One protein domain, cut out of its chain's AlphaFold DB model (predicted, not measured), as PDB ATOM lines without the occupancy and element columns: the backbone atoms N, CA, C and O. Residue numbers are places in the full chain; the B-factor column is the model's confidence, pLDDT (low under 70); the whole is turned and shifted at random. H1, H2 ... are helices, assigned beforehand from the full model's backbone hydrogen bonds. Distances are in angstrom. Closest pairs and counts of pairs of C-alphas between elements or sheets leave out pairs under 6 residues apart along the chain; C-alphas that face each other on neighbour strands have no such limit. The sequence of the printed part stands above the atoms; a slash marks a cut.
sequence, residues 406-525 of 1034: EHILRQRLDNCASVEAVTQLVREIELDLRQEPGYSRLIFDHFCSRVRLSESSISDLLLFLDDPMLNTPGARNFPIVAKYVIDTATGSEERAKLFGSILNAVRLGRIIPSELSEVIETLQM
ATOM      1  N   GLU A 406      19.486 -54.078 -31.620       70.62
ATOM      2  CA  GLU A 406      18.543 -53.638 -32.663       70.62
ATOM      3  C   GLU A 406      17.632 -52.494 -32.185       70.62
ATOM      4  O   GLU A 406      17.406 -51.521 -32.907       70.62
ATOM      5  N   HIS A 407      17.129 -52.577 -30.950       70.44
ATOM      6  CA  HIS A 407      16.232 -51.560 -30.399       70.44
ATOM      7  C   HIS A 407      16.969 -50.234 -30.147       70.44
ATOM      8  O   HIS A 407      16.455 -49.170 -30.493       70.44
ATOM      9  N   ILE A 408      18.205 -50.304 -29.633       75.00
ATOM     10  CA  ILE A 408      19.082 -49.136 -29.451       75.00
ATOM     11  C   ILE A 408      19.429 -48.501 -30.805       75.00
ATOM     12  O   ILE A 408      19.389 -47.276 -30.931       75.00
ATOM     13  N   LEU A 409      19.730 -49.314 -31.826       81.12
ATOM     14  CA  LEU A 409      20.020 -48.830 -33.176       81.12
ATOM     15  C   LEU A 409      18.811 -48.097 -33.770       81.12
ATOM     16  O   LEU A 409      18.964 -46.962 -34.213       81.12
ATOM     17  N   ARG A 410      17.607 -48.687 -33.717       80.81
ATOM     18  CA  ARG A 410      16.370 -48.043 -34.198       80.81
ATOM     19  C   ARG A 410      16.106 -46.708 -33.494       80.81
ATOM     20  O   ARG A 410      15.918 -45.707 -34.171       80.81
ATOM     21  N   GLN A 411      16.177 -46.669 -32.161       79.88
ATOM     22  CA  GLN A 411      15.920 -45.447 -31.385       79.88
ATOM     23  C   GLN A 411      16.942 -44.327 -31.663       79.88
ATOM     24  O   GLN A 411      16.615 -43.143 -31.575       79.88
ATOM     25  N   ARG A 412      18.200 -44.671 -31.969       81.12
ATOM     26  CA  ARG A 412      19.240 -43.678 -32.285       81.12
ATOM     27  C   ARG A 412      19.271 -43.275 -33.761       81.12
ATOM     28  O   ARG A 412      19.697 -42.156 -34.049       81.12
ATOM     29  N   LEU A 413      18.793 -44.126 -34.672       83.62
ATOM     30  CA  LEU A 413      18.678 -43.807 -36.097       83.62
ATOM     31  C   LEU A 413      17.763 -42.604 -36.344       83.62
ATOM     32  O   LEU A 413      18.132 -41.753 -37.147       83.62
ATOM     33  N   ASP A 414      16.663 -42.453 -35.598       79.25
ATOM     34  CA  ASP A 414      15.752 -41.296 -35.701       79.25
ATOM     35  C   ASP A 414      16.483 -39.937 -35.612       79.25
ATOM     36  O   ASP A 414      16.152 -38.990 -36.327       79.25
ATOM     37  N   ASN A 415      17.541 -39.856 -34.795       78.25
ATOM     38  CA  ASN A 415      18.362 -38.651 -34.621       78.25
ATOM     39  C   ASN A 415      19.459 -38.477 -35.693       78.25
ATOM     40  O   ASN A 415      20.125 -37.443 -35.735       78.25
ATOM     41  N   CYS A 416      19.670 -39.470 -36.559       80.50
ATOM     42  CA  CYS A 416      20.680 -39.447 -37.613       80.50
ATOM     43  C   CYS A 416      20.071 -38.967 -38.939       80.50
ATOM     44  O   CYS A 416      19.148 -39.587 -39.478       80.50
ATOM     45  N   ALA A 417      20.609 -37.865 -39.469       77.31
ATOM     46  CA  ALA A 417      20.138 -37.226 -40.702       77.31
ATOM     47  C   ALA A 417      21.081 -37.379 -41.911       77.31
ATOM     48  O   ALA A 417      20.618 -37.217 -43.034       77.31
ATOM     49  N   SER A 418      22.363 -37.706 -41.704       83.44
ATOM     50  CA  SER A 418      23.351 -37.911 -42.777       83.44
ATOM     51  C   SER A 418      24.106 -39.233 -42.626       83.44
ATOM     52  O   SER A 418      24.096 -39.869 -41.564       83.44
ATOM     53  N   VAL A 419      24.797 -39.638 -43.695       83.88
ATOM     54  CA  VAL A 419      25.627 -40.851 -43.717       83.88
ATOM     55  C   VAL A 419      26.797 -40.757 -42.727       83.88
ATOM     56  O   VAL A 419      27.125 -41.763 -42.095       83.88
ATOM     57  N   GLU A 420      27.389 -39.576 -42.494       82.94
ATOM     58  CA  GLU A 420      28.459 -39.433 -41.491       82.94
ATOM     59  C   GLU A 420      27.950 -39.683 -40.066       82.94
ATOM     60  O   GLU A 420      28.606 -40.396 -39.304       82.94
ATOM     61  N   ALA A 421      26.765 -39.164 -39.718       83.00
ATOM     62  CA  ALA A 421      26.162 -39.362 -38.397       83.00
ATOM     63  C   ALA A 421      25.894 -40.852 -38.113       83.00
ATOM     64  O   ALA A 421      26.217 -41.358 -37.039       83.00
ATOM     65  N   VAL A 422      25.386 -41.580 -39.112       84.62
ATOM     66  CA  VAL A 422      25.197 -43.036 -39.032       84.62
ATOM     67  C   VAL A 422      26.534 -43.780 -38.956       84.62
ATOM     68  O   VAL A 422      26.665 -44.723 -38.178       84.62
ATOM     69  N   THR A 423      27.549 -43.355 -39.710       83.44
ATOM     70  CA  THR A 423      28.893 -43.962 -39.660       83.44
ATOM     71  C   THR A 423      29.517 -43.818 -38.274       83.44
ATOM     72  O   THR A 423      30.162 -44.746 -37.781       83.44
ATOM     73  N   GLN A 424      29.316 -42.669 -37.626       82.88
ATOM     74  CA  GLN A 424      29.740 -42.451 -36.250       82.88
ATOM     75  C   GLN A 424      28.940 -43.331 -35.276       82.88
ATOM     76  O   GLN A 424      29.551 -44.019 -34.462       82.88
ATOM     77  N   LEU A 425      27.612 -43.414 -35.420       83.69
ATOM     78  CA  LEU A 425      26.755 -44.277 -34.599       83.69
ATOM     79  C   LEU A 425      27.158 -45.763 -34.667       83.69
ATOM     80  O   LEU A 425      27.235 -46.432 -33.639       83.69
ATOM     81  N   VAL A 426      27.458 -46.281 -35.864       83.88
ATOM     82  CA  VAL A 426      27.917 -47.668 -36.070       83.88
ATOM     83  C   VAL A 426      29.246 -47.932 -35.351       83.88
ATOM     84  O   VAL A 426      29.427 -49.010 -34.785       83.88
ATOM     85  N   ARG A 427      30.154 -46.945 -35.313       82.56
ATOM     86  CA  ARG A 427      31.417 -47.028 -34.556       82.56
ATOM     87  C   ARG A 427      31.201 -46.935 -33.045       82.56
ATOM     88  O   ARG A 427      31.857 -47.662 -32.314       82.56
ATOM     89  N   GLU A 428      30.290 -46.081 -32.580       81.06
ATOM     90  CA  GLU A 428      29.978 -45.904 -31.151       81.06
ATOM     91  C   GLU A 428      29.277 -47.117 -30.516       81.06
ATOM     92  O   GLU A 428      29.382 -47.309 -29.306       81.06
ATOM     93  N   ILE A 429      28.559 -47.923 -31.307       81.00
ATOM     94  CA  ILE A 429      27.892 -49.163 -30.860       81.00
ATOM     95  C   ILE A 429      28.750 -50.411 -31.194       81.00
ATOM     96  O   ILE A 429      28.361 -51.529 -30.878       81.00
ATOM     97  N   GLU A 430      29.924 -50.239 -31.816       77.88
ATOM     98  CA  GLU A 430      30.829 -51.324 -32.247       77.88
ATOM     99  C   GLU A 430      30.149 -52.400 -33.134       77.88
ATOM    100  O   GLU A 430      30.466 -53.588 -33.075       77.88
ATOM    101  N   LEU A 431      29.208 -51.989 -33.995       80.56
ATOM    102  CA  LEU A 431      28.429 -52.902 -34.844       80.56
ATOM    103  C   LEU A 431      29.229 -53.396 -36.063       80.56
ATOM    104  O   LEU A 431      29.490 -52.634 -36.998       80.56
ATOM    105  N   ASP A 432      29.534 -54.697 -36.121       79.50
ATOM    106  CA  ASP A 432      30.103 -55.325 -37.322       79.50
ATOM    107  C   ASP A 432      29.016 -55.697 -38.344       79.50
ATOM    108  O   ASP A 432      28.504 -56.819 -38.394       79.50
ATOM    109  N   LEU A 433      28.707 -54.738 -39.221       82.00
ATOM    110  CA  LEU A 433      27.743 -54.883 -40.319       82.00
ATOM    111  C   LEU A 433      28.078 -56.023 -41.308       82.00
ATOM    112  O   LEU A 433      27.246 -56.344 -42.160       82.00
ATOM    113  N   ARG A 434      29.279 -56.621 -41.246       78.56
ATOM    114  CA  ARG A 434      29.667 -57.771 -42.085       78.56
ATOM    115  C   ARG A 434      29.292 -59.122 -41.476       78.56
ATOM    116  O   ARG A 434      29.143 -60.072 -42.237       78.56
ATOM    117  N   GLN A 435      29.135 -59.212 -40.154       80.12
ATOM    118  CA  GLN A 435      28.655 -60.429 -39.489       80.12
ATOM    119  C   GLN A 435      27.125 -60.495 -39.474       80.12
ATOM    120  O   GLN A 435      26.563 -61.552 -39.749       80.12
ATOM    121  N   GLU A 436      26.450 -59.361 -39.260       82.06
ATOM    122  CA  GLU A 436      24.985 -59.265 -39.324       82.06
ATOM    123  C   GLU A 436      24.530 -58.214 -40.364       82.06
ATOM    124  O   GLU A 436      24.230 -57.067 -40.013       82.06
ATOM    125  N   PRO A 437      24.408 -58.591 -41.658       83.12
ATOM    126  CA  PRO A 437      23.943 -57.693 -42.726       83.12
ATOM    127  C   PRO A 437      22.536 -57.110 -42.499       83.12
ATOM    128  O   PRO A 437      22.165 -56.108 -43.111       83.12
ATOM    129  N   GLY A 438      21.753 -57.700 -41.586       82.25
ATOM    130  CA  GLY A 438      20.452 -57.186 -41.155       82.25
ATOM    131  C   GLY A 438      20.505 -55.766 -40.576       82.25
ATOM    132  O   GLY A 438      19.580 -54.990 -40.806       82.25
ATOM    133  N   TYR A 439      21.593 -55.358 -39.914       86.12
ATOM    134  CA  TYR A 439      21.715 -53.970 -39.449       86.12
ATOM    135  C   TYR A 439      21.953 -52.989 -40.604       86.12
ATOM    136  O   TYR A 439      21.359 -51.913 -40.614       86.12
ATOM    137  N   SER A 440      22.740 -53.371 -41.620       88.81
ATOM    138  CA  SER A 440      22.905 -52.570 -42.847       88.81
ATOM    139  C   SER A 440      21.556 -52.359 -43.548       88.81
ATOM    140  O   SER A 440      21.231 -51.244 -43.959       88.81
ATOM    141  N   ARG A 441      20.722 -53.408 -43.590       88.31
ATOM    142  CA  ARG A 441      19.343 -53.354 -44.095       88.31
ATOM    143  C   ARG A 441      18.475 -52.348 -43.329       88.31
ATOM    144  O   ARG A 441      17.833 -51.513 -43.960       88.31
ATOM    145  N   LEU A 442      18.487 -52.389 -41.993       85.69
ATOM    146  CA  LEU A 442      17.713 -51.471 -41.141       85.69
ATOM    147  C   LEU A 442      18.130 -50.005 -41.310       85.69
ATOM    148  O   LEU A 442      17.277 -49.122 -41.389       85.69
ATOM    149  N   ILE A 443      19.435 -49.753 -41.410       87.12
ATOM    150  CA  ILE A 443      19.985 -48.421 -41.678       87.12
ATOM    151  C   ILE A 443      19.530 -47.920 -43.059       87.12
ATOM    152  O   ILE A 443      19.119 -46.768 -43.204       87.12
ATOM    153  N   PHE A 444      19.554 -48.782 -44.078       88.69
ATOM    154  CA  PHE A 444      19.087 -48.430 -45.417       88.69
ATOM    155  C   PHE A 444      17.570 -48.171 -45.464       88.69
ATOM    156  O   PHE A 444      17.126 -47.251 -46.154       88.69
ATOM    157  N   ASP A 445      16.769 -48.935 -44.711       86.50
ATOM    158  CA  ASP A 445      15.324 -48.709 -44.557       86.50
ATOM    159  C   ASP A 445      14.999 -47.351 -43.904       86.50
ATOM    160  O   ASP A 445      14.018 -46.713 -44.290       86.50
ATOM    161  N   HIS A 446      15.848 -46.862 -42.994       86.50
ATOM    162  CA  HIS A 446      15.733 -45.523 -42.399       86.50
ATOM    163  C   HIS A 446      15.986 -44.390 -43.406       86.50
ATOM    164  O   HIS A 446      15.171 -43.480 -43.543       86.50
ATOM    165  N   PHE A 447      17.062 -44.453 -44.196       84.94
ATOM    166  CA  PHE A 447      17.257 -43.466 -45.270       84.94
ATOM    167  C   PHE A 447      16.137 -43.542 -46.323       84.94
ATOM    168  O   PHE A 447      15.672 -42.520 -46.828       84.94
ATOM    169  N   CYS A 448      15.638 -44.747 -46.607       82.88
ATOM    170  CA  CYS A 448      14.487 -44.963 -47.480       82.88
ATOM    171  C   CYS A 448      13.197 -44.297 -46.970       82.88
ATOM    172  O   CYS A 448      12.462 -43.719 -47.773       82.88
ATOM    173  N   SER A 449      12.894 -44.363 -45.667       83.12
ATOM    174  CA  SER A 449      11.701 -43.712 -45.104       83.12
ATOM    175  C   SER A 449      11.827 -42.186 -45.127       83.12
ATOM    176  O   SER A 449      10.892 -41.515 -45.563       83.12
ATOM    177  N   ARG A 450      12.998 -41.635 -44.779       82.75
ATOM    178  CA  ARG A 450      13.266 -40.186 -44.831       82.75
ATOM    179  C   ARG A 450      13.150 -39.607 -46.242       82.75
ATOM    180  O   ARG A 450      12.609 -38.516 -46.408       82.75
ATOM    181  N   VAL A 451      13.598 -40.328 -47.274       79.56
ATOM    182  CA  VAL A 451      13.406 -39.908 -48.678       79.56
ATOM    183  C   VAL A 451      11.919 -39.923 -49.063       79.56
ATOM    184  O   VAL A 451      11.450 -38.967 -49.673       79.56
ATOM    185  N   ARG A 452      11.136 -40.930 -48.640       77.94
ATOM    186  CA  ARG A 452       9.670 -40.948 -48.860       77.94
ATOM    187  C   ARG A 452       8.941 -39.793 -48.170       77.94
ATOM    188  O   ARG A 452       7.944 -39.311 -48.696       77.94
ATOM    189  N   LEU A 453       9.434 -39.349 -47.015       78.06
ATOM    190  CA  LEU A 453       8.909 -38.197 -46.274       78.06
ATOM    191  C   LEU A 453       9.415 -36.843 -46.815       78.06
ATOM    192  O   LEU A 453       9.012 -35.801 -46.310       78.06
ATOM    193  N   SER A 454      10.252 -36.835 -47.862       70.19
ATOM    194  CA  SER A 454      10.927 -35.638 -48.405       70.19
ATOM    195  C   SER A 454      11.863 -34.923 -47.410       70.19
ATOM    196  O   SER A 454      12.184 -33.750 -47.581       70.19
ATOM    197  N   GLU A 455      12.339 -35.631 -46.381       64.62
ATOM    198  CA  GLU A 455      13.207 -35.108 -45.311       64.62
ATOM    199  C   GLU A 455      14.712 -35.218 -45.620       64.62
ATOM    200  O   GLU A 455      15.549 -34.816 -44.809       64.62
ATOM    201  N   SER A 456      15.075 -35.823 -46.751       68.75
ATOM    202  CA  SER A 456      16.462 -36.035 -47.190       68.75
ATOM    203  C   SER A 456      16.524 -36.207 -48.707       68.75
ATOM    204  O   SER A 456      15.517 -36.530 -49.340       68.75
ATOM    205  N   SER A 457      17.700 -35.989 -49.298       70.75
ATOM    206  CA  SER A 457      17.897 -36.150 -50.741       70.75
ATOM    207  C   SER A 457      18.393 -37.556 -51.078       70.75
ATOM    208  O   SER A 457      19.072 -38.200 -50.283       70.75
ATOM    209  N   ILE A 458      18.159 -38.017 -52.308       79.94
ATOM    210  CA  ILE A 458      18.688 -39.310 -52.785       79.94
ATOM    211  C   ILE A 458      20.233 -39.357 -52.794       79.94
ATOM    212  O   ILE A 458      20.813 -40.440 -52.848       79.94
ATOM    213  N   SER A 459      20.916 -38.215 -52.664       80.75
ATOM    214  CA  SER A 459      22.375 -38.146 -52.490       80.75
ATOM    215  C   SER A 459      22.858 -38.973 -51.292       80.75
ATOM    216  O   SER A 459      23.866 -39.663 -51.412       80.75
ATOM    217  N   ASP A 460      22.118 -38.974 -50.180       81.31
ATOM    218  CA  ASP A 460      22.471 -39.727 -48.970       81.31
ATOM    219  C   ASP A 460      22.345 -41.246 -49.187       81.31
ATOM    220  O   ASP A 460      23.212 -42.017 -48.774       81.31
ATOM    221  N   LEU A 461      21.328 -41.687 -49.942       83.69
ATOM    222  CA  LEU A 461      21.199 -43.086 -50.373       83.69
ATOM    223  C   LEU A 461      22.349 -43.509 -51.300       83.69
ATOM    224  O   LEU A 461      22.846 -44.627 -51.182       83.69
ATOM    225  N   LEU A 462      22.780 -42.640 -52.218       84.81
ATOM    226  CA  LEU A 462      23.896 -42.932 -53.128       84.81
ATOM    227  C   LEU A 462      25.226 -43.037 -52.367       84.81
ATOM    228  O   LEU A 462      25.957 -44.002 -52.572       84.81
ATOM    229  N   LEU A 463      25.492 -42.109 -51.440       85.69
ATOM    230  CA  LEU A 463      26.666 -42.149 -50.561       85.69
ATOM    231  C   LEU A 463      26.699 -43.427 -49.711       85.69
ATOM    232  O   LEU A 463      27.745 -44.065 -49.617       85.69
ATOM    233  N   PHE A 464      25.556 -43.847 -49.154       88.44
ATOM    234  CA  PHE A 464      25.459 -45.116 -48.431       88.44
ATOM    235  C   PHE A 464      25.771 -46.323 -49.332       88.44
ATOM    236  O   PHE A 464      26.528 -47.204 -48.935       88.44
ATOM    237  N   LEU A 465      25.209 -46.378 -50.547       87.62
ATOM    238  CA  LEU A 465      25.406 -47.507 -51.471       87.62
ATOM    239  C   LEU A 465      26.854 -47.625 -51.977       87.62
ATOM    240  O   LEU A 465      27.318 -48.742 -52.246       87.62
ATOM    241  N   ASP A 466      27.554 -46.496 -52.096       85.31
ATOM    242  CA  ASP A 466      28.950 -46.423 -52.531       85.31
ATOM    243  C   ASP A 466      29.966 -46.729 -51.405       85.31
ATOM    244  O   ASP A 466      31.112 -47.076 -51.723       85.31
ATOM    245  N   ASP A 467      29.570 -46.701 -50.126       85.19
ATOM    246  CA  ASP A 467      30.416 -47.078 -48.980       85.19
ATOM    247  C   ASP A 467      30.428 -48.616 -48.746       85.19
ATOM    248  O   ASP A 467      29.405 -49.198 -48.373       85.19
ATOM    249  N   PRO A 468      31.576 -49.314 -48.909       79.50
ATOM    250  CA  PRO A 468      31.661 -50.772 -48.739       79.50
ATOM    251  C   PRO A 468      31.563 -51.275 -47.291       79.50
ATOM    252  O   PRO A 468      31.431 -52.480 -47.081       79.50
ATOM    253  N   MET A 469      31.730 -50.393 -46.303       79.88
ATOM    254  CA  MET A 469      31.662 -50.721 -44.877       79.88
ATOM    255  C   MET A 469      30.231 -50.597 -44.349       79.88
ATOM    256  O   MET A 469      29.860 -51.349 -43.451       79.88
ATOM    257  N   LEU A 470      29.433 -49.685 -44.916       84.12
ATOM    258  CA  LEU A 470      28.016 -49.516 -44.582       84.12
ATOM    259  C   LEU A 470      27.105 -50.442 -45.394       84.12
ATOM    260  O   LEU A 470      26.227 -51.095 -44.828       84.12
ATOM    261  N   ASN A 471      27.308 -50.521 -46.711       87.81
ATOM    262  CA  ASN A 471      26.508 -51.342 -47.617       87.81
ATOM    263  C   ASN A 471      27.164 -52.718 -47.809       87.81
ATOM    264  O   ASN A 471      27.872 -52.968 -48.788       87.81
ATOM    265  N   THR A 472      26.965 -53.604 -46.831       84.19
ATOM    266  CA  THR A 472      27.616 -54.915 -46.798       84.19
ATOM    267  C   THR A 472      26.913 -55.939 -47.705       84.19
ATOM    268  O   THR A 472      25.682 -55.940 -47.807       84.19
ATOM    269  N   PRO A 473      27.659 -56.829 -48.393       81.69
ATOM    270  CA  PRO A 473      27.052 -57.826 -49.275       81.69
ATOM    271  C   PRO A 473      26.151 -58.794 -48.495       81.69
ATOM    272  O   PRO A 473      26.555 -59.304 -47.451       81.69
ATOM    273  N   GLY A 474      24.947 -59.071 -49.003       79.06
ATOM    274  CA  GLY A 474      23.941 -59.897 -48.321       79.06
ATOM    275  C   GLY A 474      22.885 -59.100 -47.544       79.06
ATOM    276  O   GLY A 474      21.902 -59.687 -47.094       79.06
ATOM    277  N   ALA A 475      23.028 -57.775 -47.424       86.31
ATOM    278  CA  ALA A 475      22.027 -56.900 -46.805       86.31
ATOM    279  C   ALA A 475      20.757 -56.695 -47.663       86.31
ATOM    280  O   ALA A 475      19.780 -56.110 -47.196       86.31
ATOM    281  N   ARG A 476      20.741 -57.159 -48.925       88.25
ATOM    282  CA  ARG A 476      19.618 -57.045 -49.880       88.25
ATOM    283  C   ARG A 476      19.184 -55.597 -50.153       88.25
ATOM    284  O   ARG A 476      18.031 -55.320 -50.487       88.25
ATOM    285  N   ASN A 477      20.137 -54.663 -50.098       90.38
ATOM    286  CA  ASN A 477      19.898 -53.244 -50.370       90.38
ATOM    287  C   ASN A 477      19.617 -52.963 -51.855       90.38
ATOM    288  O   ASN A 477      18.618 -52.316 -52.174       90.38
ATOM    289  N   PHE A 478      20.415 -53.515 -52.775       90.44
ATOM    290  CA  PHE A 478      20.229 -53.313 -54.220       90.44
ATOM    291  C   PHE A 478      18.885 -53.832 -54.782       90.44
ATOM    292  O   PHE A 478      18.280 -53.104 -55.572       90.44
ATOM    293  N   PRO A 479      18.338 -54.994 -54.361       89.06
ATOM    294  CA  PRO A 479      16.962 -55.393 -54.685       89.06
ATOM    295  C   PRO A 479      15.901 -54.345 -54.322       89.06
ATOM    296  O   PRO A 479      14.916 -54.180 -55.037       89.06
ATOM    297  N   ILE A 480      16.096 -53.591 -53.236       87.69
ATOM    298  CA  ILE A 480      15.172 -52.523 -52.837       87.69
ATOM    299  C   ILE A 480      15.434 -51.231 -53.624       87.69
ATOM    300  O   ILE A 480      14.471 -50.572 -54.010       87.69
ATOM    301  N   VAL A 481      16.686 -50.915 -53.976       88.06
ATOM    302  CA  VAL A 481      16.988 -49.855 -54.963       88.06
ATOM    303  C   VAL A 481      16.267 -50.134 -56.286       88.06
ATOM    304  O   VAL A 481      15.659 -49.228 -56.851       88.06
ATOM    305  N   ALA A 482      16.242 -51.389 -56.748       86.69
ATOM    306  CA  ALA A 482      15.487 -51.776 -57.939       86.69
ATOM    307  C   ALA A 482      13.972 -51.518 -57.788       86.69
ATOM    308  O   ALA A 482      13.341 -51.087 -58.751       86.69
ATOM    309  N   LYS A 483      13.397 -51.674 -56.582       86.06
ATOM    310  CA  LYS A 483      11.995 -51.297 -56.308       86.06
ATOM    311  C   LYS A 483      11.750 -49.787 -56.421       86.06
ATOM    312  O   LYS A 483      10.708 -49.400 -56.929       86.06
ATOM    313  N   TYR A 484      12.704 -48.937 -56.035       83.62
ATOM    314  CA  TYR A 484      12.609 -47.486 -56.273       83.62
ATOM    315  C   TYR A 484      12.797 -47.102 -57.746       83.62
ATOM    316  O   TYR A 484      12.182 -46.153 -58.223       83.62
ATOM    317  N   VAL A 485      13.612 -47.848 -58.499       82.56
ATOM    318  CA  VAL A 485      13.792 -47.626 -59.946       82.56
ATOM    319  C   VAL A 485      12.506 -47.922 -60.735       82.56
ATOM    320  O   VAL A 485      12.254 -47.249 -61.735       82.56
ATOM    321  N   ILE A 486      11.676 -48.877 -60.290       82.44
ATOM    322  CA  ILE A 486      10.357 -49.147 -60.897       82.44
ATOM    323  C   ILE A 486       9.227 -48.251 -60.354       82.44
ATOM    324  O   ILE A 486       8.203 -48.119 -61.020       82.44
ATOM    325  N   ASP A 487       9.391 -47.636 -59.177       79.25
ATOM    326  CA  ASP A 487       8.359 -46.801 -58.550       79.25
ATOM    327  C   ASP A 487       8.141 -45.494 -59.336       79.25
ATOM    328  O   ASP A 487       9.056 -44.685 -59.532       79.25
ATOM    329  N   THR A 488       6.901 -45.289 -59.787       60.31
ATOM    330  CA  THR A 488       6.484 -44.148 -60.609       60.31
ATOM    331  C   THR A 488       6.405 -42.834 -59.837       60.31
ATOM    332  O   THR A 488       6.380 -41.782 -60.475       60.31
ATOM    333  N   ALA A 489       6.421 -42.868 -58.499       61.88
ATOM    334  CA  ALA A 489       6.528 -41.673 -57.663       61.88
ATOM    335  C   ALA A 489       7.924 -41.014 -57.728       61.88
ATOM    336  O   ALA A 489       8.064 -39.841 -57.388       61.88
ATOM    337  N   THR A 490       8.951 -41.744 -58.182       66.00
ATOM    338  CA  THR A 490      10.354 -41.295 -58.184       66.00
ATOM    339  C   THR A 490      10.717 -40.520 -59.460       66.00
ATOM    340  O   THR A 490      10.404 -40.946 -60.584       66.00
ATOM    341  N   GLY A 491      11.444 -39.405 -59.330       69.44
ATOM    342  CA  GLY A 491      11.822 -38.544 -60.452       69.44
ATOM    343  C   GLY A 491      12.651 -39.264 -61.524       69.44
ATOM    344  O   GLY A 491      13.440 -40.165 -61.241       69.44
ATOM    345  N   SER A 492      12.505 -38.877 -62.798       73.25
ATOM    346  CA  SER A 492      13.202 -39.571 -63.900       73.25
ATOM    347  C   SER A 492      14.730 -39.441 -63.830       73.25
ATOM    348  O   SER A 492      15.437 -40.367 -64.222       73.25
ATOM    349  N   GLU A 493      15.247 -38.316 -63.330       77.25
ATOM    350  CA  GLU A 493      16.686 -38.114 -63.108       77.25
ATOM    351  C   GLU A 493      17.194 -38.944 -61.916       77.25
ATOM    352  O   GLU A 493      18.291 -39.503 -61.943       77.25
ATOM    353  N   GLU A 494      16.369 -39.078 -60.883       77.31
ATOM    354  CA  GLU A 494      16.664 -39.830 -59.664       77.31
ATOM    355  C   GLU A 494      16.723 -41.335 -59.936       77.31
ATOM    356  O   GLU A 494      17.698 -41.994 -59.568       77.31
ATOM    357  N   ARG A 495      15.744 -41.869 -60.680       80.56
ATOM    358  CA  ARG A 495      15.747 -43.263 -61.153       80.56
ATOM    359  C   ARG A 495      16.988 -43.580 -61.988       80.56
ATOM    360  O   ARG A 495      17.575 -44.647 -61.817       80.56
ATOM    361  N   ALA A 496      17.441 -42.647 -62.829       80.69
ATOM    362  CA  ALA A 496      18.674 -42.810 -63.600       80.69
ATOM    363  C   ALA A 496      19.931 -42.868 -62.707       80.69
ATOM    364  O   ALA A 496      20.806 -43.701 -62.951       80.69
ATOM    365  N   LYS A 497      20.011 -42.044 -61.652       83.56
ATOM    366  CA  LYS A 497      21.113 -42.075 -60.668       83.56
ATOM    367  C   LYS A 497      21.118 -43.376 -59.853       83.56
ATOM    368  O   LYS A 497      22.157 -44.027 -59.759       83.56
ATOM    369  N   LEU A 498      19.959 -43.800 -59.341       85.50
ATOM    370  CA  LEU A 498      19.797 -45.053 -58.591       85.50
ATOM    371  C   LEU A 498      20.146 -46.288 -59.439       85.50
ATOM    372  O   LEU A 498      20.903 -47.152 -58.998       85.50
ATOM    373  N   PHE A 499      19.677 -46.349 -60.689       86.88
ATOM    374  CA  PHE A 499      20.057 -47.421 -61.611       86.88
ATOM    375  C   PHE A 499      21.552 -47.363 -61.983       86.88
ATOM    376  O   PHE A 499      22.204 -48.400 -62.109       86.88
ATOM    377  N   GLY A 500      22.132 -46.163 -62.081       85.69
ATOM    378  CA  GLY A 500      23.575 -45.962 -62.226       85.69
ATOM    379  C   GLY A 500      24.391 -46.571 -61.080       85.69
ATOM    380  O   GLY A 500      25.410 -47.211 -61.344       85.69
ATOM    381  N   SER A 501      23.916 -46.454 -59.833       87.88
ATOM    382  CA  SER A 501      24.528 -47.108 -58.665       87.88
ATOM    383  C   SER A 501      24.483 -48.638 -58.778       87.88
ATOM    384  O   SER A 501      25.519 -49.281 -58.615       87.88
ATOM    385  N   ILE A 502      23.349 -49.231 -59.189       88.12
ATOM    386  CA  ILE A 502      23.257 -50.682 -59.469       88.12
ATOM    387  C   ILE A 502      24.304 -51.100 -60.516       88.12
ATOM    388  O   ILE A 502      25.062 -52.044 -60.289       88.12
ATOM    389  N   LEU A 503      24.401 -50.389 -61.646       88.12
ATOM    390  CA  LEU A 503      25.378 -50.708 -62.696       88.12
ATOM    391  C   LEU A 503      26.830 -50.586 -62.206       88.12
ATOM    392  O   LEU A 503      27.668 -51.409 -62.574       88.12
ATOM    393  N   ASN A 504      27.144 -49.593 -61.373       87.06
ATOM    394  CA  ASN A 504      28.475 -49.447 -60.777       87.06
ATOM    395  C   ASN A 504      28.774 -50.558 -59.761       87.06
ATOM    396  O   ASN A 504      29.870 -51.114 -59.777       87.06
ATOM    397  N   ALA A 505      27.802 -50.953 -58.939       85.81
ATOM    398  CA  ALA A 505      27.945 -52.064 -58.004       85.81
ATOM    399  C   ALA A 505      28.142 -53.415 -58.720       85.81
ATOM    400  O   ALA A 505      28.944 -54.230 -58.257       85.81
ATOM    401  N   VAL A 506      27.499 -53.627 -59.877       85.75
ATOM    402  CA  VAL A 506      27.785 -54.763 -60.775       85.75
ATOM    403  C   VAL A 506      29.216 -54.679 -61.322       85.75
ATOM    404  O   VAL A 506      29.964 -55.644 -61.185       85.75
ATOM    405  N   ARG A 507      29.643 -53.523 -61.860       84.25
ATOM    406  CA  ARG A 507      31.014 -53.323 -62.387       84.25
ATOM    407  C   ARG A 507      32.110 -53.584 -61.351       84.25
ATOM    408  O   ARG A 507      33.161 -54.125 -61.680       84.25
ATOM    409  N   LEU A 508      31.868 -53.193 -60.102       80.75
ATOM    410  CA  LEU A 508      32.799 -53.367 -58.983       80.75
ATOM    411  C   LEU A 508      32.678 -54.741 -58.299       80.75
ATOM    412  O   LEU A 508      33.479 -55.053 -57.419       80.75
ATOM    413  N   GLY A 509      31.690 -55.558 -58.681       78.62
ATOM    414  CA  GLY A 509      31.418 -56.865 -58.084       78.62
ATOM    415  C   GLY A 509      31.036 -56.813 -56.604       78.62
ATOM    416  O   GLY A 509      31.529 -57.620 -55.820       78.62
ATOM    417  N   ARG A 510      30.203 -55.835 -56.221       80.56
ATOM    418  CA  ARG A 510      29.733 -55.624 -54.837       80.56
ATOM    419  C   ARG A 510      28.394 -56.298 -54.522       80.56
ATOM    420  O   ARG A 510      28.157 -56.637 -53.370       80.56
ATOM    421  N   ILE A 511      27.542 -56.497 -55.530       85.69
ATOM    422  CA  ILE A 511      26.290 -57.264 -55.410       85.69
ATOM    423  C   ILE A 511      26.641 -58.758 -55.385       85.69
ATOM    424  O   ILE A 511      27.486 -59.173 -56.180       85.69
ATOM    425  N   ILE A 512      26.004 -59.577 -54.541       84.56
ATOM    426  CA  ILE A 512      26.139 -61.051 -54.604       84.56
ATOM    427  C   ILE A 512      25.155 -61.669 -55.615       84.56
ATOM    428  O   ILE A 512      24.130 -61.054 -55.908       84.56
ATOM    429  N   PRO A 513      25.401 -62.879 -56.154       82.44
ATOM    430  CA  PRO A 513      24.584 -63.394 -57.254       82.44
ATOM    431  C   PRO A 513      23.094 -63.569 -56.903       82.44
ATOM    432  O   PRO A 513      22.234 -63.209 -57.699       82.44
ATOM    433  N   SER A 514      22.763 -63.988 -55.676       84.06
ATOM    434  CA  SER A 514      21.371 -64.061 -55.196       84.06
ATOM    435  C   SER A 514      20.657 -62.701 -55.213       84.06
ATOM    436  O   SER A 514      19.542 -62.597 -55.721       84.06
ATOM    437  N   GLU A 515      21.314 -61.638 -54.741       87.62
ATOM    438  CA  GLU A 515      20.797 -60.265 -54.828       87.62
ATOM    439  C   GLU A 515      20.666 -59.795 -56.284       87.62
ATOM    440  O   GLU A 515      19.705 -59.107 -56.622       87.62
ATOM    441  N   LEU A 516      21.595 -60.180 -57.167       88.44
ATOM    442  CA  LEU A 516      21.509 -59.865 -58.593       88.44
ATOM    443  C   LEU A 516      20.301 -60.556 -59.249       88.44
ATOM    444  O   LEU A 516      19.602 -59.922 -60.038       88.44
ATOM    445  N   SER A 517      20.004 -61.808 -58.882       88.19
ATOM    446  CA  SER A 517      18.789 -62.510 -59.314       88.19
ATOM    447  C   SER A 517      17.517 -61.783 -58.858       88.19
ATOM    448  O   SER A 517      16.603 -61.607 -59.662       88.19
ATOM    449  N   GLU A 518      17.460 -61.306 -57.610       88.50
ATOM    450  CA  GLU A 518      16.330 -60.506 -57.106       88.50
ATOM    451  C   GLU A 518      16.199 -59.143 -57.809       88.50
ATOM    452  O   GLU A 518      15.084 -58.684 -58.071       88.50
ATOM    453  N   VAL A 519      17.318 -58.487 -58.141       89.12
ATOM    454  CA  VAL A 519      17.331 -57.240 -58.928       89.12
ATOM    455  C   VAL A 519      16.772 -57.488 -60.330       89.12
ATOM    456  O   VAL A 519      15.890 -56.750 -60.764       89.12
ATOM    457  N   ILE A 520      17.230 -58.537 -61.022       89.62
ATOM    458  CA  ILE A 520      16.721 -58.929 -62.347       89.62
ATOM    459  C   ILE A 520      15.216 -59.221 -62.270       89.62
ATOM    460  O   ILE A 520      14.445 -58.691 -63.067       89.62
ATOM    461  N   GLU A 521      14.774 -59.992 -61.274       89.31
ATOM    462  CA  GLU A 521      13.360 -60.324 -61.090       89.31
ATOM    463  C   GLU A 521      12.493 -59.104 -60.725       89.31
ATOM    464  O   GLU A 521      11.342 -59.017 -61.152       89.31
ATOM    465  N   THR A 522      13.035 -58.120 -60.007       88.44
ATOM    466  CA  THR A 522      12.328 -56.862 -59.708       88.44
ATOM    467  C   THR A 522      12.198 -55.976 -60.952       88.44
ATOM    468  O   THR A 522      11.132 -55.416 -61.210       88.44
ATOM    469  N   LEU A 523      13.258 -55.875 -61.761       87.69
ATOM    470  CA  LEU A 523      13.295 -55.026 -62.959       87.69
ATOM    471  C   LEU A 523      12.377 -55.508 -64.092       87.69
ATOM    472  O   LEU A 523      12.066 -54.712 -64.977       87.69
ATOM    473  N   GLN A 524      11.882 -56.752 -64.053       86.19
ATOM    474  CA  GLN A 524      10.896 -57.256 -65.023       86.19
ATOM    475  C   GLN A 524       9.585 -56.442 -65.044       86.19
ATOM    476  O   GLN A 524       8.825 -56.552 -66.001       86.19
ATOM    477  N   MET A 525       9.325 -55.657 -63.990       84.31
ATOM    478  CA  MET A 525       8.128 -54.825 -63.819       84.31
ATOM    479  C   MET A 525       8.229 -53.443 -64.489       84.31
ATOM    480  O   MET A 525       7.274 -52.670 -64.424       84.31
TER     481      MET A 525
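Overview. This is residues 406 to 525 of the 1034 residues of an uncharacterized protein of Aspergillus saccharolyticus JOP 1030-1 (UniProt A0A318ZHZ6). Look for a short stack of helix pairs, with the chain going to and fro between two rows: H1, H3, H5 and H7 run one way in one row, and H2, H4 and H6 run back over them in the other. H3 with H4 and H5 with H6 are hairpins, while H1 and H2 form a looser pair at one end of the stack and H7 packs on H5 at the other. The printed part has 120 residues, with seven named helices in the order H1 to H7 and no named strand; the class is all helix. It is compact, with a radius of gyration of the C-alphas of 13.8 A and spans of 39 by 31 by 21 A.

Arrangement. Begin with H3, residues 437 to 452. Its residues 444 to 451 alone touch H4, residues 458 to 466, in a hairpin at a shallow tilt of 17 degrees, opposite ways; the closest C-alphas are those of Phe 447 and Leu 461, 6.5 A apart. H4 is the hub, touching three helices. One of them is H6, residues 492 to 507, which runs the same way at a shallow tilt of 3 degrees, with C-alphas 462 and 501 closest at 7.0 A. H6, with residues 495 to 502 alone, touches H5, residues 477 to 486, in the second hairpin; the closest C-alphas, 485 and 495, are 4.9 A apart, and the shallow tilt of 34.5 degrees is only just short of steep. H5 touches H7, residues 513 to 523, running the same way at 13 degrees, a shallow tilt; C-alphas 479 and 519 are closest at 4.6 A. Back at H3, residues 439 to 446 alone touch H1, residues 406 to 413, with C-alphas 413 and 446 closest at 7.2 A. H2, residues 419 to 428, only just touches H4, with 3 pairs of C-alphas within 8 A, the closest being 419 and 460 at 6.2 A, at a steep tilt of 49 degrees. H1 and H7 are apart. In each of the seven helices every O i to N i+4 pair is within hydrogen-bond range.

Along the chain. Find C-alpha 406 at (18.543, -53.638, -32.663), where H1 begins. Find C-alpha 437 at (23.943, -57.693, -42.726); from there H3 runs 22.8 A to C-alpha 452. H6 measures 22.6 A, H7 15.2 A, H5 14.8 A and H2 14.2 A. H7 ends at C-alpha 523, at (13.295, -55.026, -62.959).

Size, cuts and confidence. The two C-alphas farthest apart are those of Glu 428 and Gln 524, 40.5 A. The printed part has no cut, and no link between named helices is long. The mean pLDDT of the printed part is 82.3; look for values under 70 at residues 455 to 456 and 488 to 491.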